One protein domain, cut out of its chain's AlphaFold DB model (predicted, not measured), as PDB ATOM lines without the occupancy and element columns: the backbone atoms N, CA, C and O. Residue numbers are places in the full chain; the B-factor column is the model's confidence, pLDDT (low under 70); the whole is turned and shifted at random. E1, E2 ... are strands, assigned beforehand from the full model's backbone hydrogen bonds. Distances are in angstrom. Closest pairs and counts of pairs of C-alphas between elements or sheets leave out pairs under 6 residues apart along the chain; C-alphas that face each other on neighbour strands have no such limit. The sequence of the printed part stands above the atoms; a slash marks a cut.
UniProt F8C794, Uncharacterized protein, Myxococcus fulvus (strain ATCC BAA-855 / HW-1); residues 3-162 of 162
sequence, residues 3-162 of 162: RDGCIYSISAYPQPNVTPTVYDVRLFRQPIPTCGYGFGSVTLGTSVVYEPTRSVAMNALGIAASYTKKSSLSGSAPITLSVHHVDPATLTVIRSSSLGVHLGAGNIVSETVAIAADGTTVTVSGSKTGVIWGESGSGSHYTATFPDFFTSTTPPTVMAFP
ATOM      1  N   ARG A   3     190.043 150.458 204.786       70.75
ATOM      2  CA  ARG A   3     188.589 150.229 204.691       70.75
ATOM      3  C   ARG A   3     188.314 149.212 203.600       70.75
ATOM      4  O   ARG A   3     188.981 149.247 202.572       70.75
ATOM      5  N   ASP A   4     187.388 148.293 203.865       78.31
ATOM      6  CA  ASP A   4     187.078 147.153 202.993       78.31
ATOM      7  C   ASP A   4     188.343 146.389 202.578       78.31
ATOM      8  O   ASP A   4     188.476 145.916 201.457       78.31
ATOM      9  N   GLY A   5     189.320 146.350 203.494       81.81
ATOM     10  CA  GLY A   5     190.624 145.748 203.269       81.81
ATOM     11  C   GLY A   5     191.551 146.501 202.320       81.81
ATOM     12  O   GLY A   5     192.548 145.939 201.891       81.81
ATOM     13  N   CYS A   6     191.287 147.759 201.991       89.62
ATOM     14  CA  CYS A   6     192.139 148.555 201.114       89.62
ATOM     15  C   CYS A   6     192.721 149.757 201.867       89.62
ATOM     16  O   CYS A   6     192.015 150.441 202.610       89.62
ATOM     17  N   ILE A   7     194.015 150.021 201.676       92.38
ATOM     18  CA  ILE A   7     194.703 151.215 202.174       92.38
ATOM     19  C   ILE A   7     194.720 152.263 201.072       92.38
ATOM     20  O   ILE A   7     195.103 151.968 199.943       92.38
ATOM     21  N   TYR A   8     194.359 153.496 201.415       94.50
ATOM     22  CA  TYR A   8     194.412 154.616 200.480       94.50
ATOM     23  C   TYR A   8     195.504 155.605 200.865       94.50
ATOM     24  O   TYR A   8     195.678 155.927 202.047       94.50
ATOM     25  N   SER A   9     196.239 156.071 199.859       95.56
ATOM     26  CA  SER A   9     197.332 157.032 199.997       95.56
ATOM     27  C   SER A   9     197.380 157.968 198.794       95.56
ATOM     28  O   SER A   9     196.998 157.597 197.687       95.56
ATOM     29  N   ILE A  10     197.834 159.199 199.012       97.31
ATOM     30  CA  ILE A  10     197.997 160.208 197.966       97.31
ATOM     31  C   ILE A  10     199.482 160.560 197.832       97.31
ATOM     32  O   ILE A  10     200.168 160.802 198.828       97.31
ATOM     33  N   SER A  11     199.977 160.586 196.597       97.19
ATOM     34  CA  SER A  11     201.384 160.833 196.267       97.19
ATOM     35  C   SER A  11     201.511 161.805 195.101       97.19
ATOM     36  O   SER A  11     200.646 161.847 194.230       97.19
ATOM     37  N   ALA A  12     202.596 162.575 195.079       97.12
ATOM     38  CA  ALA A  12     202.960 163.437 193.963       97.12
ATOM     39  C   ALA A  12     204.206 162.865 193.276       97.12
ATOM     40  O   ALA A  12     205.197 162.588 193.948       97.12
ATOM     41  N   TYR A  13     204.158 162.680 191.955       96.25
ATOM     42  CA  TYR A  13     205.282 162.158 191.172       96.25
ATOM     43  C   TYR A  13     205.683 163.149 190.088       96.25
ATOM     44  O   TYR A  13     204.813 163.556 189.318       96.25
ATOM     45  N   PRO A  14     206.969 163.513 189.970       96.62
ATOM     46  CA  PRO A  14     207.418 164.303 188.837       96.62
ATOM     47  C   PRO A  14     207.203 163.513 187.539       96.62
ATOM     48  O   PRO A  14     207.573 162.341 187.437       96.62
ATOM     49  N   GLN A  15     206.599 164.157 186.545       95.81
ATOM     50  CA  GLN A  15     206.441 163.603 185.209       95.81
ATOM     51  C   GLN A  15     207.829 163.430 184.573       95.81
ATOM     52  O   GLN A  15     208.626 164.376 184.561       95.81
ATOM     53  N   PRO A  16     208.149 162.235 184.048       95.19
ATOM     54  CA  PRO A  16     209.457 161.982 183.465       95.19
ATOM     55  C   PRO A  16     209.649 162.827 182.203       95.19
ATOM     56  O   PRO A  16     208.758 162.908 181.362       95.19
ATOM     57  N   ASN A  17     210.839 163.411 182.049       94.50
ATOM     58  CA  ASN A  17     211.249 164.179 180.865       94.50
ATOM     59  C   ASN A  17     210.412 165.442 180.568       94.50
ATOM     60  O   ASN A  17     210.424 165.926 179.438       94.50
ATOM     61  N   VAL A  18     209.710 166.008 181.559       94.19
ATOM     62  CA  VAL A  18     208.950 167.260 181.402       94.19
ATOM     63  C   VAL A  18     209.714 168.427 182.032       94.19
ATOM     64  O   VAL A  18     210.073 168.380 183.209       94.19
ATOM     65  N   THR A  19     209.971 169.473 181.237       91.06
ATOM     66  CA  THR A  19     210.572 170.741 181.688       91.06
ATOM     67  C   THR A  19     209.640 171.900 181.328       91.06
ATOM     68  O   THR A  19     209.307 172.059 180.153       91.06
ATOM     69  N   PRO A  20     209.219 172.725 182.297       91.62
ATOM     70  CA  PRO A  20     209.550 172.647 183.723       91.62
ATOM     71  C   PRO A  20     208.944 171.416 184.418       91.62
ATOM     72  O   PRO A  20     208.022 170.810 183.885       91.62
ATOM     73  N   THR A  21     209.422 171.066 185.617       95.25
ATOM     74  CA  THR A  21     208.882 169.922 186.368       95.25
ATOM     75  C   THR A  21     207.380 170.076 186.599       95.25
ATOM     76  O   THR A  21     206.925 171.081 187.148       95.25
ATOM     77  N   VAL A  22     206.616 169.058 186.215       97.25
ATOM     78  CA  VAL A  22     205.187 168.928 186.511       97.25
ATOM     79  C   VAL A  22     205.007 167.698 187.386       97.25
ATOM     80  O   VAL A  22     205.549 166.646 187.073       97.25
ATOM     81  N   TYR A  23     204.264 167.818 188.479       97.94
ATOM     82  CA  TYR A  23     203.937 166.715 189.373       97.94
ATOM     83  C   TYR A  23     202.540 166.184 189.057       97.94
ATOM     84  O   TYR A  23     201.581 166.952 189.096       97.94
ATOM     85  N   ASP A  24     202.417 164.883 188.806       97.88
ATOM     86  CA  ASP A  24     201.146 164.159 188.828       97.88
ATOM     87  C   ASP A  24     200.759 163.872 190.279       97.88
ATOM     88  O   ASP A  24     201.482 163.165 190.987       97.88
ATOM     89  N   VAL A  25     199.596 164.351 190.710       97.94
ATOM     90  CA  VAL A  25     199.027 163.998 192.013       97.94
ATOM     91  C   VAL A  25     198.112 162.801 191.837       97.94
ATOM     92  O   VAL A  25     197.101 162.874 191.137       97.94
ATOM     93  N   ARG A  26     198.470 161.683 192.465       98.06
ATOM     94  CA  ARG A  26     197.808 160.391 192.295       98.06
ATOM     95  C   ARG A  26     197.307 159.851 193.623       98.06
ATOM     96  O   ARG A  26     198.041 159.828 194.608       98.06
ATOM     97  N   LEU A  27     196.067 159.379 193.618       97.62
ATOM     98  CA  LEU A  27     195.493 158.572 194.686       97.62
ATOM     99  C   LEU A  27     195.729 157.097 194.364       97.62
ATOM    100  O   LEU A  27     195.443 156.654 193.253       97.62
ATOM    101  N   PHE A  28     196.209 156.342 195.343       96.38
ATOM    102  CA  PHE A  28     196.441 154.907 195.263       96.38
ATOM    103  C   PHE A  28     195.485 154.173 196.181       96.38
ATOM    104  O   PHE A  28     195.228 154.601 197.307       96.38
ATOM    105  N   ARG A  29     195.032 153.019 195.703       95.31
ATOM    106  CA  ARG A  29     194.414 151.965 196.490       95.31
ATOM    107  C   ARG A  29     195.383 150.795 196.536       95.31
ATOM    108  O   ARG A  29     195.648 150.163 195.517       95.31
ATOM    109  N   GLN A  30     195.921 150.525 197.714       92.38
ATOM    110  CA  GLN A  30     196.812 149.406 197.982       92.38
ATOM    111  C   GLN A  30     196.020 148.296 198.678       92.38
ATOM    112  O   GLN A  30     195.425 148.546 199.731       92.38
ATOM    113  N   PRO A  31     195.982 147.079 198.120       88.12
ATOM    114  CA  PRO A  31     195.254 145.994 198.743       88.12
ATOM    115  C   PRO A  31     196.033 145.468 199.953       88.12
ATOM    116  O   PRO A  31     197.219 145.162 199.842       88.12
ATOM    117  N   ILE A  32     195.367 145.321 201.099       85.69
ATOM    118  CA  ILE A  32     195.737 144.268 202.058       85.69
ATOM    119  C   ILE A  32     194.904 143.016 201.711       85.69
ATOM    120  O   ILE A  32     194.007 143.117 200.871       85.69
ATOM    121  N   PRO A  33     195.174 141.824 202.278       82.69
ATOM    122  CA  PRO A  33     194.545 140.574 201.826       82.69
ATOM    123  C   PRO A  33     193.007 140.567 201.792       82.69
ATOM    124  O   PRO A  33     192.416 139.734 201.118       82.69
ATOM    125  N   THR A  34     192.354 141.491 202.494       83.00
ATOM    126  CA  THR A  34     190.896 141.642 202.540       83.00
ATOM    127  C   THR A  34     190.330 142.638 201.514       83.00
ATOM    128  O   THR A  34     189.124 142.860 201.512       83.00
ATOM    129  N   CYS A  35     191.160 143.251 200.656       86.44
ATOM    130  CA  CYS A  35     190.729 144.240 199.658       86.44
ATOM    131  C   CYS A  35     189.915 143.596 198.535       86.44
ATOM    132  O   CYS A  35     190.486 142.999 197.621       86.44
ATOM    133  N   GLY A  36     188.597 143.796 198.530       84.75
ATOM    134  CA  GLY A  36     187.725 143.287 197.459       84.75
ATOM    135  C   GLY A  36     187.970 143.925 196.085       84.75
ATOM    136  O   GLY A  36     187.588 143.358 195.066       84.75
ATOM    137  N   TYR A  37     188.628 145.088 196.041       88.12
ATOM    138  CA  TYR A  37     188.800 145.883 194.819       88.12
ATOM    139  C   TYR A  37     190.212 145.822 194.215       88.12
ATOM    140  O   TYR A  37     190.467 146.442 193.180       88.12
ATOM    141  N   GLY A  38     191.148 145.122 194.860       89.25
ATOM    142  CA  GLY A  38     192.540 145.034 194.416       89.25
ATOM    143  C   GLY A  38     193.285 146.378 194.361       89.25
ATOM    144  O   GLY A  38     192.837 147.405 194.883       89.25
ATOM    145  N   PHE A  39     194.455 146.361 193.721       93.75
ATOM    146  CA  PHE A  39     195.267 147.558 193.503       93.75
ATOM    147  C   PHE A  39     194.661 148.471 192.434       93.75
ATOM    148  O   PHE A  39     194.137 148.000 191.428       93.75
ATOM    149  N   GLY A  40     194.782 149.782 192.625       95.06
ATOM    150  CA  GLY A  40     194.410 150.764 191.614       95.06
ATOM    151  C   GLY A  40     195.016 152.135 191.887       95.06
ATOM    152  O   GLY A  40     195.466 152.421 192.997       95.06
ATOM    153  N   SER A  41     195.012 152.999 190.876       96.81
ATOM    154  CA  SER A  41     195.403 154.398 191.035       96.81
ATOM    155  C   SER A  41     194.635 155.313 190.090       96.81
ATOM    156  O   SER A  41     194.341 154.910 188.967       96.81
ATOM    157  N   VAL A  42     194.399 156.554 190.510       97.62
ATOM    158  CA  VAL A  42     193.815 157.616 189.679       97.62
ATOM    159  C   VAL A  42     194.614 158.908 189.830       97.62
ATOM    160  O   VAL A  42     195.044 159.256 190.930       97.62
ATOM    161  N   THR A  43     194.817 159.632 188.728       97.75
ATOM    162  CA  THR A  43     195.392 160.984 188.755       97.75
ATOM    163  C   THR A  43     194.299 161.992 189.097       97.75
ATOM    164  O   THR A  43     193.312 162.104 188.375       97.75
ATOM    165  N   LEU A  44     194.476 162.733 190.192       97.75
ATOM    166  CA  LEU A  44     193.549 163.776 190.648       97.75
ATOM    167  C   LEU A  44     193.801 165.120 189.952       97.75
ATOM    168  O   LEU A  44     192.885 165.915 189.762       97.75
ATOM    169  N   GLY A  45     195.049 165.362 189.551       97.00
ATOM    170  CA  GLY A  45     195.448 166.528 188.777       97.00
ATOM    171  C   GLY A  45     196.958 166.724 188.800       97.00
ATOM    172  O   GLY A  45     197.707 165.793 189.094       97.00
ATOM    173  N   THR A  46     197.399 167.942 188.486       97.19
ATOM    174  CA  THR A  46     198.820 168.274 188.358       97.19
ATOM    175  C   THR A  46     199.207 169.546 189.116       97.19
ATOM    176  O   THR A  46     198.350 170.356 189.482       97.19
ATOM    177  N   SER A  47     200.510 169.714 189.351       96.81
ATOM    178  CA  SER A  47     201.114 170.934 189.897       96.81
ATOM    179  C   SER A  47     202.422 171.254 189.175       96.81
ATOM    180  O   SER A  47     203.239 170.365 188.946       96.81
ATOM    181  N   VAL A  48     202.634 172.515 188.804       96.62
ATOM    182  CA  VAL A  48     203.810 172.964 188.044       96.62
ATOM    183  C   VAL A  48     204.849 173.553 188.998       96.62
ATOM    184  O   VAL A  48     204.516 174.441 189.779       96.62
ATOM    185  N   VAL A  49     206.100 173.081 188.924       94.06
ATOM    186  CA  VAL A  49     207.289 173.527 189.697       94.06
ATOM    187  C   VAL A  49     207.125 173.609 191.216       94.06
ATOM    188  O   VAL A  49     207.934 174.221 191.907       94.06
ATOM    189  N   TYR A  50     206.077 172.995 191.741       94.56
ATOM    190  CA  TYR A  50     205.728 173.010 193.147       94.56
ATOM    191  C   TYR A  50     205.286 171.605 193.519       94.56
ATOM    192  O   TYR A  50     204.306 171.116 192.949       94.56
ATOM    193  N   GLU A  51     206.016 170.970 194.435       95.81
ATOM    194  CA  GLU A  51     205.625 169.678 194.987       95.81
ATOM    195  C   GLU A  51     204.443 169.871 195.956       95.81
ATOM    196  O   GLU A  51     204.599 170.550 196.972       95.81
ATOM    197  N   PRO A  52     203.269 169.284 195.667       96.44
ATOM    198  CA  PRO A  52     202.083 169.399 196.508       96.44
ATOM    199  C   PRO A  52     202.247 168.811 197.907       96.44
ATOM    200  O   PRO A  52     202.600 167.630 198.068       96.44
ATOM    201  N   THR A  53     201.824 169.579 198.910       97.25
ATOM    202  CA  THR A  53     201.259 168.975 200.120       97.25
ATOM    203  C   THR A  53     199.970 168.247 199.743       97.25
ATOM    204  O   THR A  53     199.318 168.573 198.744       97.25
ATOM    205  N   ARG A  54     199.695 167.152 200.452       97.19
ATOM    206  CA  ARG A  54     198.621 166.216 200.112       97.19
ATOM    207  C   ARG A  54     198.108 165.513 201.357       97.19
ATOM    208  O   ARG A  54     198.893 165.082 202.204       97.19
ATOM    209  N   SER A  55     196.800 165.329 201.437       97.69
ATOM    210  CA  SER A  55     196.140 164.638 202.538       97.69
ATOM    211  C   SER A  55     194.955 163.824 202.025       97.69
ATOM    212  O   SER A  55     194.341 164.150 201.010       97.69
ATOM    213  N   VAL A  56     194.647 162.723 202.705       97.06
ATOM    214  CA  VAL A  56     193.524 161.853 202.344       97.06
ATOM    215  C   VAL A  56     192.819 161.361 203.596       97.06
ATOM    216  O   VAL A  56     193.469 160.920 204.540       97.06
ATOM    217  N   ALA A  57     191.492 161.404 203.580       96.06
ATOM    218  CA  ALA A  57     190.614 160.817 204.580       96.06
ATOM    219  C   ALA A  57     189.504 160.037 203.876       96.06
ATOM    220  O   ALA A  57     189.184 160.299 202.718       96.06
ATOM    221  N   MET A  58     188.922 159.052 204.550       93.94
ATOM    222  CA  MET A  58     187.890 158.223 203.930       93.94
ATOM    223  C   MET A  58     186.906 157.647 204.936       93.94
ATOM    224  O   MET A  58     187.227 157.468 206.112       93.94
ATOM    225  N   ASN A  59     185.722 157.307 204.439       91.81
ATOM    226  CA  ASN A  59     184.677 156.636 205.194       91.81
ATOM    227  C   ASN A  59     183.754 155.828 204.258       91.81
ATOM    228  O   ASN A  59     184.192 155.351 203.218       91.81
ATOM    229  N   ALA A  60     182.499 155.612 204.673       88.94
ATOM    230  CA  ALA A  60     181.523 154.782 203.965       88.94
ATOM    231  C   ALA A  60     180.954 155.419 202.716       88.94
ATOM    232  O   ALA A  60     180.498 154.705 201.832       88.94
ATOM    233  N   LEU A  61     180.975 156.742 202.673       92.81
ATOM    234  CA  LEU A  61     180.396 157.514 201.594       92.81
ATOM    235  C   LEU A  61     181.429 157.802 200.507       92.81
ATOM    236  O   LEU A  61     181.049 157.960 199.354       92.81
ATOM    237  N   GLY A  62     182.720 157.818 200.850       94.44
ATOM    238  CA  GLY A  62     183.786 157.868 199.864       94.44
ATOM    239  C   GLY A  62     185.136 158.287 200.430       94.44
ATOM    240  O   GLY A  62     185.410 158.190 201.631       94.44
ATOM    241  N   ILE A  63     185.996 158.753 199.528       96.50
ATOM    242  CA  ILE A  63     187.330 159.271 199.836       96.50
ATOM    243  C   ILE A  63     187.329 160.780 199.616       96.50
ATOM    244  O   ILE A  63     186.963 161.253 198.541       96.50
ATOM    245  N   ALA A  64     187.780 161.523 200.621       97.44
ATOM    246  CA  ALA A  64     188.113 162.932 200.518       97.44
ATOM    247  C   ALA A  64     189.633 163.065 200.361       97.44
ATOM    248  O   ALA A  64     190.393 162.754 201.280       97.44
ATOM    249  N   ALA A  65     190.083 163.503 199.190       97.69
ATOM    250  CA  ALA A  65     191.496 163.699 198.886       97.69
ATOM    251  C   ALA A  65     191.764 165.178 198.606       97.69
ATOM    252  O   ALA A  65     191.121 165.768 197.741       97.69
ATOM    253  N   SER A  66     192.714 165.775 199.317       97.94
ATOM    254  CA  SER A  66     193.102 167.169 199.137       97.94
ATOM    255  C   SER A  66     194.573 167.291 198.777       97.94
ATOM    256  O   SER A  66     195.387 166.469 199.198       97.94
ATOM    257  N   TYR A  67     194.910 168.317 198.004       98.12
ATOM    258  CA  TYR A  67     196.296 168.675 197.726       98.12
ATOM    259  C   TYR A  67     196.420 170.147 197.337       98.12
ATOM    260  O   TYR A  67     195.493 170.731 196.763       98.12
ATOM    261  N   THR A  68     197.572 170.746 197.618       97.94
ATOM    262  CA  THR A  68     197.927 172.083 197.127       97.94
ATOM    263  C   THR A  68     198.495 172.016 195.715       97.94
ATOM    264  O   THR A  68     199.138 171.051 195.320       97.94
ATOM    265  N   LYS A  69     198.275 173.042 194.899       96.62
ATOM    266  CA  LYS A  69     198.781 173.063 193.526       96.62
ATOM    267  C   LYS A  69     199.101 174.457 193.046       96.62
ATOM    268  O   LYS A  69     198.395 175.417 193.360       96.62
ATOM    269  N   LYS A  70     200.096 174.521 192.170       95.62
ATOM    270  CA  LYS A  70     200.389 175.692 191.354       95.62
ATOM    271  C   LYS A  70     200.033 175.391 189.899       95.62
ATOM    272  O   LYS A  70     200.463 174.381 189.347       95.62
ATOM    273  N   SER A  71     199.219 176.247 189.284       92.69
ATOM    274  CA  SER A  71     198.663 176.001 187.943       92.69
ATOM    275  C   SER A  71     199.612 176.353 186.797       92.69
ATOM    276  O   SER A  71     199.428 175.868 185.685       92.69
ATOM    277  N   SER A  72     200.610 177.207 187.036       92.31
ATOM    278  CA  SER A  72     201.562 177.620 186.006       92.31
ATOM    279  C   SER A  72     202.919 177.998 186.589       92.31
ATOM    280  O   SER A  72     203.091 178.155 187.797       92.31
ATOM    281  N   LEU A  73     203.881 178.199 185.691       91.00
ATOM    282  CA  LEU A  73     205.221 178.686 186.005       91.00
ATOM    283  C   LEU A  73     205.272 180.092 186.597       91.00
ATOM    284  O   LEU A  73     206.269 180.441 187.225       91.00
ATOM    285  N   SER A  74     204.240 180.906 186.372       90.56
ATOM    286  CA  SER A  74     204.270 182.319 186.738       90.56
ATOM    287  C   SER A  74     204.570 182.500 188.229       90.56
ATOM    288  O   SER A  74     204.001 181.812 189.080       90.56
ATOM    289  N   GLY A  75     205.455 183.444 188.565       84.75
ATOM    290  CA  GLY A  75     205.694 183.851 189.954       84.75
ATOM    291  C   GLY A  75     204.428 184.386 190.630       84.75
ATOM    292  O   GLY A  75     204.266 184.225 191.833       84.75
ATOM    293  N   SER A  76     203.502 184.930 189.838       87.06
ATOM    294  CA  SER A  76     202.215 185.457 190.297       87.06
ATOM    295  C   SER A  76     201.095 184.412 190.325       87.06
ATOM    296  O   SER A  76     199.969 184.750 190.674       87.06
ATOM    297  N   ALA A  77     201.354 183.161 189.918       91.00
ATOM    298  CA  ALA A  77     200.362 182.100 190.043       91.00
ATOM    299  C   ALA A  77     200.300 181.636 191.508       91.00
ATOM    300  O   ALA A  77     201.299 181.100 192.000       91.00
ATOM    301  N   PRO A  78     199.160 181.813 192.199       94.44
ATOM    302  CA  PRO A  78     199.036 181.426 193.595       94.44
ATOM    303  C   PRO A  78     199.044 179.903 193.739       94.44
ATOM    304  O   PRO A  78     198.587 179.169 192.853       94.44
ATOM    305  N   ILE A  79     199.498 179.427 194.895       96.62
ATOM    306  CA  ILE A  79     199.241 178.055 195.326       96.62
ATOM    307  C   ILE A  79     197.799 177.989 195.839       96.62
ATOM    308  O   ILE A  79     197.392 178.744 196.725       96.62
ATOM    309  N   THR A  80     197.025 177.091 195.242       96.69
ATOM    310  CA  THR A  80     195.600 176.863 195.521       96.69
ATOM    311  C   THR A  80     195.395 175.473 196.101       96.69
ATOM    312  O   THR A  80     196.268 174.619 195.985       96.69
ATOM    313  N   LEU A  81     194.237 175.223 196.699       97.25
ATOM    314  CA  LEU A  81     193.840 173.917 197.211       97.25
ATOM    315  C   LEU A  81     192.866 173.252 196.235       97.25
ATOM    316  O   LEU A  81     191.899 173.878 195.808       97.25
ATOM    317  N   SER A  82     193.078 171.972 195.951       97.38
ATOM    318  CA  SER A  82     192.097 171.066 195.354       97.38
ATOM    319  C   SER A  82     191.550 170.121 196.423       97.38
ATOM    320  O   SER A  82     192.316 169.613 197.240       97.38
ATOM    321  N   VAL A  83     190.250 169.827 196.380       97.44
ATOM    322  CA  VAL A  83     189.590 168.804 197.206       97.44
ATOM    323  C   VAL A  83     188.719 167.932 196.304       97.44
ATOM    324  O   VAL A  83     187.899 168.447 195.548       97.44
ATOM    325  N   HIS A  84     188.879 166.616 196.383       97.88
ATOM    326  CA  HIS A  84     188.206 165.639 195.536       97.88
ATOM    327  C   HIS A  84     187.392 164.661 196.371       97.88
ATOM    328  O   HIS A  84     187.879 164.139 197.373       97.88
ATOM    329  N   HIS A  85     186.173 164.388 195.915       97.50
ATOM    330  CA  HIS A  85     185.412 163.212 196.315       97.50
ATOM    331  C   HIS A  85     185.700 162.112 195.296       97.50
ATOM    332  O   HIS A  85     185.432 162.286 194.104       97.50
ATOM    333  N   VAL A  86     186.244 160.993 195.762       97.56
ATOM    334  CA  VAL A  86     186.569 159.836 194.929       97.56
ATOM    335  C   VAL A  86     185.806 158.609 195.412       97.56
ATOM    336  O   VAL A  86     185.750 158.337 196.613       97.56
ATOM    337  N   ASP A  87     185.251 157.863 194.461       95.12
ATOM    338  CA  ASP A  87     184.631 156.569 194.715       95.12
ATOM    339  C   ASP A  87     185.705 155.526 195.093       95.12
ATOM    340  O   ASP A  87     186.651 155.305 194.328       95.12
ATOM    341  N   PRO A  88     185.599 154.858 196.254       93.19
ATOM    342  CA  PRO A  88     186.640 153.956 196.736       93.19
ATOM    343  C   PRO A  88     186.759 152.656 195.930       93.19
ATOM    344  O   PRO A  88     187.844 152.060 195.930       93.19
ATOM    345  N   ALA A  89     185.696 152.219 195.245       91.06
ATOM    346  CA  ALA A  89     185.628 150.953 194.512       91.06
ATOM    347  C   ALA A  89     186.136 151.085 193.067       91.06
ATOM    348  O   ALA A  89     186.870 150.228 192.569       91.06
ATOM    349  N   THR A  90     185.832 152.198 192.409       94.06
ATOM    350  CA  THR A  90     186.167 152.469 191.004       94.06
ATOM    351  C   THR A  90     187.332 153.442 190.840       94.06
ATOM    352  O   THR A  90     187.906 153.507 189.758       94.06
ATOM    353  N   LEU A  91     187.705 154.179 191.896       95.88
ATOM    354  CA  LEU A  91     188.646 155.307 191.845       95.88
ATOM    355  C   LEU A  91     188.206 156.428 190.895       95.88
ATOM    356  O   LEU A  91     189.022 157.227 190.441       95.88
ATOM    357  N   THR A  92     186.908 156.525 190.619       96.88
ATOM    358  CA  THR A  92     186.349 157.611 189.815       96.88
ATOM    359  C   THR A  92     186.254 158.876 190.658       96.88
ATOM    360  O   THR A  92     185.733 158.851 191.774       96.88
ATOM    361  N   VAL A  93     186.729 160.004 190.129       97.56
ATOM    362  CA  VAL A  93     186.509 161.315 190.753       97.56
ATOM    363  C   VAL A  93     185.046 161.703 190.539       97.56
ATOM    364  O   VAL A  93     184.648 162.034 189.426       97.56
ATOM    365  N   ILE A  94     184.247 161.658 191.604       97.19
ATOM    366  CA  ILE A  94     182.819 162.000 191.573       97.19
ATOM    367  C   ILE A  94     182.648 163.514 191.464       97.19
ATOM    368  O   ILE A  94     181.827 164.008 190.694       97.19
ATOM    369  N   ARG A  95     183.430 164.268 192.243       94.31
ATOM    370  CA  ARG A  95     183.423 165.733 192.203       94.31
ATOM    371  C   ARG A  95     184.734 166.325 192.681       94.31
ATOM    372  O   ARG A  95     185.505 165.687 193.396       94.31
ATOM    373  N   SER A  96     184.939 167.581 192.307       95.38
ATOM    374  CA  SER A  96     186.091 168.379 192.707       95.38
ATOM    375  C   SER A  96     185.631 169.751 193.188       95.38
ATOM    376  O   SER A  96     184.665 170.307 192.668       95.38
ATOM    377  N   SER A  97     186.337 170.301 194.162       95.00
ATOM    378  CA  SER A  97     186.205 171.680 194.619       95.00
ATOM    379  C   SER A  97     187.596 172.284 194.776       95.00
ATOM    380  O   SER A  97     188.589 171.561 194.883       95.00
ATOM    381  N   SER A  98     187.685 173.609 194.770       93.88
ATOM    382  CA  SER A  98     188.952 174.303 194.946       93.88
ATOM    383  C   SER A  98     188.803 175.527 195.826       93.88
ATOM    384  O   SER A  98     187.806 176.238 195.721       93.88
ATOM    385  N   LEU A  99     189.834 175.803 196.622       94.31
ATOM    386  CA  LEU A  99     189.984 177.066 197.336       94.31
ATOM    387  C   LEU A  99     191.182 177.820 196.779       94.31
ATOM    388  O   LEU A  99     192.222 177.235 196.474       94.31
ATOM    389  N   GLY A 100     191.040 179.131 196.675       93.31
ATOM    390  CA  GLY A 100     192.105 180.020 196.248       93.31
ATOM    391  C   GLY A 100     192.096 181.291 197.072       93.31
ATOM    392  O   GLY A 100     191.074 181.675 197.649       93.31
ATOM    393  N   VAL A 101     193.250 181.945 197.115       91.81
ATOM    394  CA  VAL A 101     193.352 183.283 197.686       91.81
ATOM    395  C   VAL A 101     192.674 184.313 196.777       91.81
ATOM    396  O   VAL A 101     192.709 184.219 195.547       91.81
ATOM    397  N   HIS A 102     192.045 185.302 197.396       88.06
ATOM    398  CA  HIS A 102     191.366 186.411 196.755       88.06
ATOM    399  C   HIS A 102     192.344 187.171 195.852       88.06
ATOM    400  O   HIS A 102     193.425 187.572 196.282       88.06
ATOM    401  N   LEU A 103     191.974 187.323 194.575       84.62
ATOM    402  CA  LEU A 103     192.774 187.986 193.534       84.62
ATOM    403  C   LEU A 103     194.202 187.429 193.360       84.62
ATOM    404  O   LEU A 103     195.068 188.111 192.820       84.62
ATOM    405  N   GLY A 104     194.474 186.199 193.812       83.62
ATOM    406  CA  GLY A 104     195.817 185.617 193.741       83.62
ATOM    407  C   GLY A 104     196.828 186.221 194.724       83.62
ATOM    408  O   GLY A 104     198.015 185.920 194.630       83.62
ATOM    409  N   ALA A 105     196.386 187.054 195.672       87.94
ATOM    410  CA  ALA A 105     197.257 187.722 196.635       87.94
ATOM    411  C   ALA A 105     197.596 186.801 197.821       87.94
ATOM    412  O   ALA A 105     197.001 186.890 198.895       87.94
ATOM    413  N   GLY A 106     198.552 185.892 197.610       91.31
ATOM    414  CA  GLY A 106     199.065 184.961 198.618       91.31
ATOM    415  C   GLY A 106     198.982 183.498 198.184       91.31
ATOM    416  O   GLY A 106     198.853 183.189 197.003       91.31
ATOM    417  N   ASN A 107     199.080 182.586 199.149       94.44
ATOM    418  CA  ASN A 107     199.126 181.148 198.897       94.44
ATOM    419  C   ASN A 107     198.354 180.374 199.964       94.44
ATOM    420  O   ASN A 107     198.312 180.794 201.121       94.44
ATOM    421  N   ILE A 108     197.817 179.215 199.586       95.81
ATOM    422  CA  ILE A 108     197.485 178.133 200.516       95.81
ATOM    423  C   ILE A 108     198.703 177.209 200.562       95.81
ATOM    424  O   ILE A 108     199.103 176.677 199.533       95.81
ATOM    425  N   VAL A 109     199.336 177.083 201.727       92.62
ATOM    426  CA  VAL A 109     200.690 176.511 201.859       92.62
ATOM    427  C   VAL A 109     200.667 175.062 202.333       92.62
ATOM    428  O   VAL A 109     201.531 174.278 201.954       92.62
ATOM    429  N   SER A 110     199.693 174.709 203.166       89.56
ATOM    430  CA  SER A 110     199.527 173.353 203.677       89.56
ATOM    431  C   SER A 110     198.061 173.026 203.860       89.56
ATOM    432  O   SER A 110     197.228 173.925 203.973       89.56
ATOM    433  N   GLU A 111     197.763 171.737 203.942       94.50
ATOM    434  CA  GLU A 111     196.428 171.241 204.196       94.50
ATOM    435  C   GLU A 111     196.450 169.882 204.902       94.50
ATOM    436  O   GLU A 111     197.376 169.079 204.783       94.50
ATOM    437  N   THR A 112     195.390 169.609 205.644       96.75
ATOM    438  CA  THR A 112     195.090 168.322 206.258       96.75
ATOM    439  C   THR A 112     193.593 168.123 206.160       96.75
ATOM    440  O   THR A 112     192.828 168.994 206.574       96.75
ATOM    441  N   VAL A 113     193.183 167.000 205.574       97.00
ATOM    442  CA  VAL A 113     191.773 166.659 205.417       97.00
ATOM    443  C   VAL A 113     191.337 165.730 206.539       97.00
ATOM    444  O   VAL A 113     192.030 164.769 206.879       97.00
ATOM    445  N   ALA A 114     190.168 166.004 207.098       97.19
ATOM    446  CA  ALA A 114     189.518 165.154 208.078       97.19
ATOM    447  C   ALA A 114     188.022 165.063 207.778       97.19
ATOM    448  O   ALA A 114     187.406 166.013 207.291       97.19
ATOM    449  N   ILE A 115     187.437 163.911 208.088       96.25
ATOM    450  CA  ILE A 115     185.992 163.705 208.047       96.25
ATOM    451  C   ILE A 115     185.487 163.846 209.479       96.25
ATOM    452  O   ILE A 115     186.044 163.226 210.388       96.25
ATOM    453  N   ALA A 116     184.473 164.681 209.686       95.19
ATOM    454  CA  ALA A 116     183.889 164.896 210.999       95.19
ATOM    455  C   ALA A 116     183.150 163.644 211.502       95.19
ATOM    456  O   ALA A 116     182.875 162.702 210.756       95.19
ATOM    457  N   ALA A 117     182.807 163.638 212.791       92.50
ATOM    458  CA  ALA A 117     182.133 162.509 213.432       92.50
ATOM    459  C   ALA A 117     180.732 162.217 212.858       92.50
ATOM    460  O   ALA A 117     180.255 161.092 212.976       92.50
ATOM    461  N   ASP A 118     180.096 163.204 212.216       92.88
ATOM    462  CA  ASP A 118     178.830 163.026 211.491       92.88
ATOM    463  C   ASP A 118     178.968 162.134 210.242       92.88
ATOM    464  O   ASP A 118     177.975 161.644 209.709       92.88
ATOM    465  N   GLY A 119     180.199 161.890 209.781       92.94
ATOM    466  CA  GLY A 119     180.497 161.072 208.616       92.94
ATOM    467  C   GLY A 119     180.157 161.727 207.276       92.94
ATOM    468  O   GLY A 119     180.360 161.095 206.244       92.94
ATOM    469  N   THR A 120     179.678 162.965 207.229       95.56
ATOM    470  CA  THR A 120     179.329 163.629 205.962       95.56
ATOM    471  C   THR A 120     180.119 164.913 205.765       95.56
ATOM    472  O   THR A 120     180.478 165.235 204.630       95.56
ATOM    473  N   THR A 121     180.470 165.607 206.844       97.25
ATOM    474  CA  THR A 121     181.222 166.857 206.787       97.25
ATOM    475  C   THR A 121     182.706 166.581 206.585       97.25
ATOM    476  O   THR A 121     183.335 165.821 207.325       97.25
ATOM    477  N   VAL A 122     183.293 167.245 205.591       97.56
ATOM    478  CA  VAL A 122     184.743 167.249 205.366       97.56
ATOM    479  C   VAL A 122     185.307 168.588 205.798       97.56
ATOM    480  O   VAL A 122     184.814 169.640 205.402       97.56
ATOM    481  N   THR A 123     186.375 168.543 206.581       97.81
ATOM    482  CA  THR A 123     187.151 169.719 206.964       97.81
ATOM    483  C   THR A 123     188.522 169.649 206.318       97.81
ATOM    484  O   THR A 123     189.139 168.585 206.255       97.81
ATOM    485  N   VAL A 124     188.994 170.786 205.816       97.75
ATOM    486  CA  VAL A 124     190.374 170.956 205.373       97.75
ATOM    487  C   VAL A 124     190.984 172.103 206.151       97.75
ATOM    488  O   VAL A 124     190.541 173.243 206.024       97.75
ATOM    489  N   SER A 125     191.997 171.806 206.955       97.50
ATOM    490  CA  SER A 125     192.706 172.794 207.767       97.50
ATOM    491  C   SER A 125     194.150 172.935 207.330       97.50
ATOM    492  O   SER A 125     194.761 171.948 206.931       97.50
ATOM    493  N   GLY A 126     194.723 174.124 207.453       97.25
ATOM    494  CA  GLY A 126     196.102 174.336 207.039       97.25
ATOM    495  C   GLY A 126     196.615 175.741 207.294       97.25
ATOM    496  O   GLY A 126     196.113 176.451 208.166       97.25
ATOM    497  N   SER A 127     197.639 176.127 206.539       97.38
ATOM    498  CA  SER A 127     198.252 177.456 206.605       97.38
ATOM    499  C   SER A 127     198.127 178.209 205.282       97.38
ATOM    500  O   SER A 127     198.050 177.611 204.206       97.38
ATOM    501  N   LYS A 128     198.095 179.537 205.369       96.19
ATOM    502  CA  LYS A 128     197.951 180.461 204.246       96.19
ATOM    503  C   LYS A 128     198.763 181.734 204.469       96.19
ATOM    504  O   LYS A 128     199.011 182.137 205.601       96.19
ATOM    505  N   THR A 129     199.125 182.402 203.378       94.94
ATOM    506  CA  THR A 129     199.781 183.726 203.402       94.94
ATOM    507  C   THR A 129     198.910 184.842 202.821       94.94
ATOM    508  O   THR A 129     199.354 185.983 202.737       94.94
ATOM    509  N   GLY A 130     197.688 184.518 202.391       91.69
ATOM    510  CA  GLY A 130     196.726 185.453 201.807       91.69
ATOM    511  C   GLY A 130     195.330 185.292 202.396       91.69
ATOM    512  O   GLY A 130     195.114 184.491 203.306       91.69
ATOM    513  N   VAL A 131     194.379 186.045 201.854       94.75
ATOM    514  CA  VAL A 131     192.957 185.954 202.218       94.75
ATOM    515  C   VAL A 131     192.293 184.941 201.297       94.75
ATOM    516  O   VAL A 131     192.313 185.147 200.090       94.75
ATOM    517  N   ILE A 132     191.735 183.843 201.806       95.38
ATOM    518  CA  ILE A 132     190.966 182.892 200.987       95.38
ATOM    519  C   ILE A 132     189.645 183.545 200.565       95.38
ATOM    520  O   ILE A 132     189.021 184.281 201.328       95.38
ATOM    521  N   TRP A 133     189.207 183.294 199.329       92.94
ATOM    522  CA  TRP A 133     187.930 183.818 198.845       92.94
ATOM    523  C   TRP A 133     186.767 183.385 199.751       92.94
ATOM    524  O   TRP A 133     186.533 182.192 199.934       92.94
ATOM    525  N   GLY A 134     186.019 184.359 200.278       91.56
ATOM    526  CA  GLY A 134     184.883 184.103 201.169       91.56
ATOM    527  C   GLY A 134     185.275 183.702 202.593       91.56
ATOM    528  O   GLY A 134     184.418 183.209 203.324       91.56
ATOM    529  N   GLU A 135     186.539 183.887 202.994       95.56
ATOM    530  CA  GLU A 135     186.935 183.645 204.379       95.56
ATOM    531  C   GLU A 135     186.331 184.663 205.347       95.56
ATOM    532  O   GLU A 135     186.162 185.843 205.041       95.56
ATOM    533  N   SER A 136     186.036 184.177 206.545       96.25
ATOM    534  CA  SER A 136     185.697 184.976 207.717       96.25
ATOM    535  C   SER A 136     186.853 184.939 208.717       96.25
ATOM    536  O   SER A 136     187.589 183.956 208.777       96.25
ATOM    537  N   GLY A 137     187.016 185.992 209.518       93.56
ATOM    538  CA  GLY A 137     188.138 186.105 210.453       93.56
ATOM    539  C   GLY A 137     189.435 186.567 209.783       93.56
ATOM    540  O   GLY A 137     189.415 187.209 208.735       93.56
ATOM    541  N   SER A 138     190.570 186.287 210.425       92.62
ATOM    542  CA  SER A 138     191.896 186.710 209.962       92.62
ATOM    543  C   SER A 138     192.997 185.863 210.596       92.62
ATOM    544  O   SER A 138     192.859 185.444 211.743       92.62
ATOM    545  N   GLY A 139     194.113 185.691 209.889       94.19
ATOM    546  CA  GLY A 139     195.310 185.022 210.399       94.19
ATOM    547  C   GLY A 139     195.981 184.130 209.358       94.19
ATOM    548  O   GLY A 139     195.602 184.137 208.179       94.19
ATOM    549  N   SER A 140     197.005 183.404 209.803       96.25
ATOM    550  CA  SER A 140     197.840 182.526 208.973       96.25
ATOM    551  C   SER A 140     197.308 181.104 208.856       96.25
ATOM    552  O   SER A 140     197.793 180.344 208.018       96.25
ATOM    553  N   HIS A 141     196.299 180.742 209.642       97.38
ATOM    554  CA  HIS A 141     195.662 179.438 209.600       97.38
ATOM    555  C   HIS A 141     194.232 179.531 209.086       97.38
ATOM    556  O   HIS A 141     193.602 180.592 209.107       97.38
ATOM    557  N   TYR A 142     193.732 178.415 208.563       97.75
ATOM    558  CA  TYR A 142     192.357 178.321 208.093       97.75
ATOM    559  C   TYR A 142     191.756 176.943 208.352       97.75
ATOM    560  O   TYR A 142     192.462 175.935 208.426       97.75
ATOM    561  N   THR A 143     190.430 176.911 208.412       97.94
ATOM    562  CA  THR A 143     189.617 175.703 208.301       97.94
ATOM    563  C   THR A 143     188.514 175.954 207.284       97.94
ATOM    564  O   THR A 143     187.734 176.897 207.414       97.94
ATOM    565  N   ALA A 144     188.465 175.111 206.259       97.44
ATOM    566  CA  ALA A 144     187.384 175.057 205.293       97.44
ATOM    567  C   ALA A 144     186.477 173.869 205.601       97.44
ATOM    568  O   ALA A 144     186.943 172.730 205.637       97.44
ATOM    569  N   THR A 145     185.190 174.130 205.790       97.81
ATOM    570  CA  THR A 145     184.191 173.131 206.170       97.81
ATOM    571  C   THR A 145     183.216 172.928 205.025       97.81
ATOM    572  O   THR A 145     182.482 173.845 204.658       97.81
ATOM    573  N   PHE A 146     183.204 171.718 204.477       97.19
ATOM    574  CA  PHE A 146     182.313 171.270 203.419       97.19
ATOM    575  C   PHE A 146     181.196 170.416 204.035       97.19
ATOM    576  O   PHE A 146     181.446 169.245 204.346       97.19
ATOM    577  N   PRO A 147     179.988 170.969 204.232       96.50
ATOM    578  CA  PRO A 147     178.871 170.200 204.764       96.50
ATOM    579  C   PRO A 147     178.414 169.166 203.734       96.50
ATOM    580  O   PRO A 147     178.408 169.442 202.530       96.50
ATOM    581  N   ASP A 148     178.048 167.978 204.214       95.19
ATOM    582  CA  ASP A 148     177.534 166.884 203.386       95.19
ATOM    583  C   ASP A 148     178.391 166.605 202.143       95.19
ATOM    584  O   ASP A 148     177.902 166.444 201.027       95.19
ATOM    585  N   PHE A 149     179.715 166.566 202.320       95.75
ATOM    586  CA  PHE A 149     180.679 166.576 201.227       95.75
ATOM    587  C   PHE A 149     180.499 165.417 200.231       95.75
ATOM    588  O   PHE A 149     180.862 165.531 199.059       95.75
ATOM    589  N   PHE A 150     179.968 164.285 200.664       95.25
ATOM    590  CA  PHE A 150     179.812 163.127 199.789       95.25
ATOM    591  C   PHE A 150     178.502 163.144 198.991       95.25
ATOM    592  O   PHE A 150     178.398 162.455 197.978       95.25
ATOM    593  N   THR A 151     177.527 163.956 199.402       93.69
ATOM    594  CA  THR A 151     176.148 163.929 198.885       93.69
ATOM    595  C   THR A 151     175.638 165.293 198.417       93.69
ATOM    596  O   THR A 151     174.623 165.354 197.728       93.69
ATOM    597  N   SER A 152     176.342 166.380 198.736       93.19
ATOM    598  CA  SER A 152     175.954 167.754 198.427       93.19
ATOM    599  C   SER A 152     177.057 168.538 197.712       93.19
ATOM    600  O   SER A 152     178.252 168.251 197.817       93.19
ATOM    601  N   THR A 153     176.645 169.578 196.989       92.56
ATOM    602  CA  THR A 153     177.509 170.580 196.351       92.56
ATOM    603  C   THR A 153     177.500 171.925 197.075       92.56
ATOM    604  O   THR A 153     178.045 172.893 196.543       92.56
ATOM    605  N   THR A 154     176.933 171.988 198.286       93.44
ATOM    606  CA  THR A 154     176.954 173.191 199.129       93.44
ATOM    607  C   THR A 154     178.382 173.752 199.223       93.44
ATOM    608  O   THR A 154     179.310 172.997 199.544       93.44
ATOM    609  N   PRO A 155     178.589 175.051 198.927       92.00
ATOM    610  CA  PRO A 155     179.899 175.678 199.040       92.00
ATOM    611  C   PRO A 155     180.469 175.559 200.459       92.00
ATOM    612  O   PRO A 155     179.707 175.599 201.428       92.00
ATOM    613  N   PRO A 156     181.797 175.435 200.607       95.69
ATOM    614  CA  PRO A 156     182.405 175.408 201.924       95.69
ATOM    615  C   PRO A 156     182.280 176.758 202.628       95.69
ATOM    616  O   PRO A 156     182.305 177.815 201.996       95.69
ATOM    617  N   THR A 157     182.248 176.715 203.955       97.38
ATOM    618  CA  THR A 157     182.535 177.888 204.788       97.38
ATOM    619  C   THR A 157     184.022 177.909 205.114       97.38
ATOM    620  O   THR A 157     184.612 176.855 205.348       97.38
ATOM    621  N   VAL A 158     184.648 179.086 205.103       97.44
ATOM    622  CA  VAL A 158     186.076 179.236 205.410       97.44
ATOM    623  C   VAL A 158     186.234 180.176 206.599       97.44
ATOM    624  O   VAL A 158     185.754 181.310 206.579       97.44
ATOM    625  N   MET A 159     186.911 179.701 207.641       97.50
ATOM    626  CA  MET A 159     187.274 180.486 208.819       97.50
ATOM    627  C   MET A 159     188.795 180.576 208.917       97.50
ATOM    628  O   MET A 159     189.478 179.555 208.849       97.50
ATOM    629  N   ALA A 160     189.311 181.789 209.090       97.12
ATOM    630  CA  ALA A 160     190.716 182.089 209.308       97.12
ATOM    631  C   ALA A 160     190.974 182.489 210.766       97.12
ATOM    632  O   ALA A 160     190.157 183.173 211.387       97.12
ATOM    633  N   PHE A 161     192.121 182.073 211.292       96.75
ATOM    634  CA  PHE A 161     192.545 182.330 212.669       96.75
ATOM    635  C   PHE A 161     194.078 182.455 212.755       96.75
ATOM    636  O   PHE A 161     194.756 182.072 211.791       96.75
ATOM    637  N   PRO A 162     194.617 183.050 213.844       91.62
ATOM    638  CA  PRO A 162     196.052 183.249 214.031       91.62
ATOM    639  C   PRO A 162     196.855 181.973 213.817       91.62
ATOM    640  O   PRO A 162     196.489 180.947 214.434       91.62
TER     641      PRO A 162
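This is residues 3 to 162 of the 162 residues of an uncharacterized protein of Myxococcus fulvus (strain ATCC BAA-855 / HW-1) (UniProt F8C794). Three strongly twisted sheets are stacked face to face like layers: E4 to E7 make the middle sheet, the hairpins of E1, E2 and E3 cover one of its faces, and the sheet of E8, E9, E11, E12 and E10 covers the other. Strands of adjoining sheets run nearly along each other, and the chain builds the layers one after another. The printed part has 160 residues with no named helix and twelve named strands, E1 to E12 in chain order; its class is all strand. The sheets E1 E2 E3 and E4 E5 E6 E7 are antiparallel, while E8 E9 E11 E12 E10 is mixed. The whole is compact, with a radius of gyration of the C-alphas of 15.8 A, and flat, spanning 47 by 44 by 23 A.

Find C-alpha 6 at (192.139, 148.555, 201.114); from there E1 runs 25.1 A to residue 14. Next come E2, residues 22 to 31, 27.8 A, and E3, residues 40 to 48, 24.4 A, which bends by 51 degrees at residue 44. Read on through E4, residues 54 to 58; E5, 63 to 70, 22.6 A; E6, 79 to 86, 22.2 A; and E7, 93 to 99. Find C-alpha 108 at (197.485, 178.133, 200.516), where E8 begins, to end at 115. E9 is 122 to 128, E10 135 to 137, E11 141 to 146, and E12 157 to 161, ending at C-alpha 161 at (192.545, 182.330, 212.669).

Begin with the meander E1 E2 E3, each strand the antiparallel neighbour of the one before; look at N 7 and O 30, 2.8 A, and N 23 and O 47, 2.8 A. A second meander is E4 E5 E6 E7, with N 55 and O 66 at 2.9 A, N 65 and O 84 at 2.9 A, and N 83 and O 97 at 2.8 A. These two sheets are face to face, their strands at 19 degrees; the closest C-alphas of E3 and E5, Ser 47 and Lys 69, are 4.8 A apart. The sheet E8 E9 E11 E12 E10 faces E4 E5 E6 E7 in this stack of sheets, face to face in turn, with strands at 20 degrees; the closest C-alphas of E4 and E8, Ser 55 and Thr 112, are 5.3 A apart. In it, E12 and E10 are parallel, with N 136 and O 158 at 2.9 A; E9 and E11 are antiparallel, with N 124 and O 144 at 2.8 A. E1 and E12 are apart.

The C-alphas farthest apart, those of Pro 33 and Leu 103, are 48.2 A apart. The printed part has no cut and no long link. Its mean pLDDT is 94.2, and no printed residue is under 70.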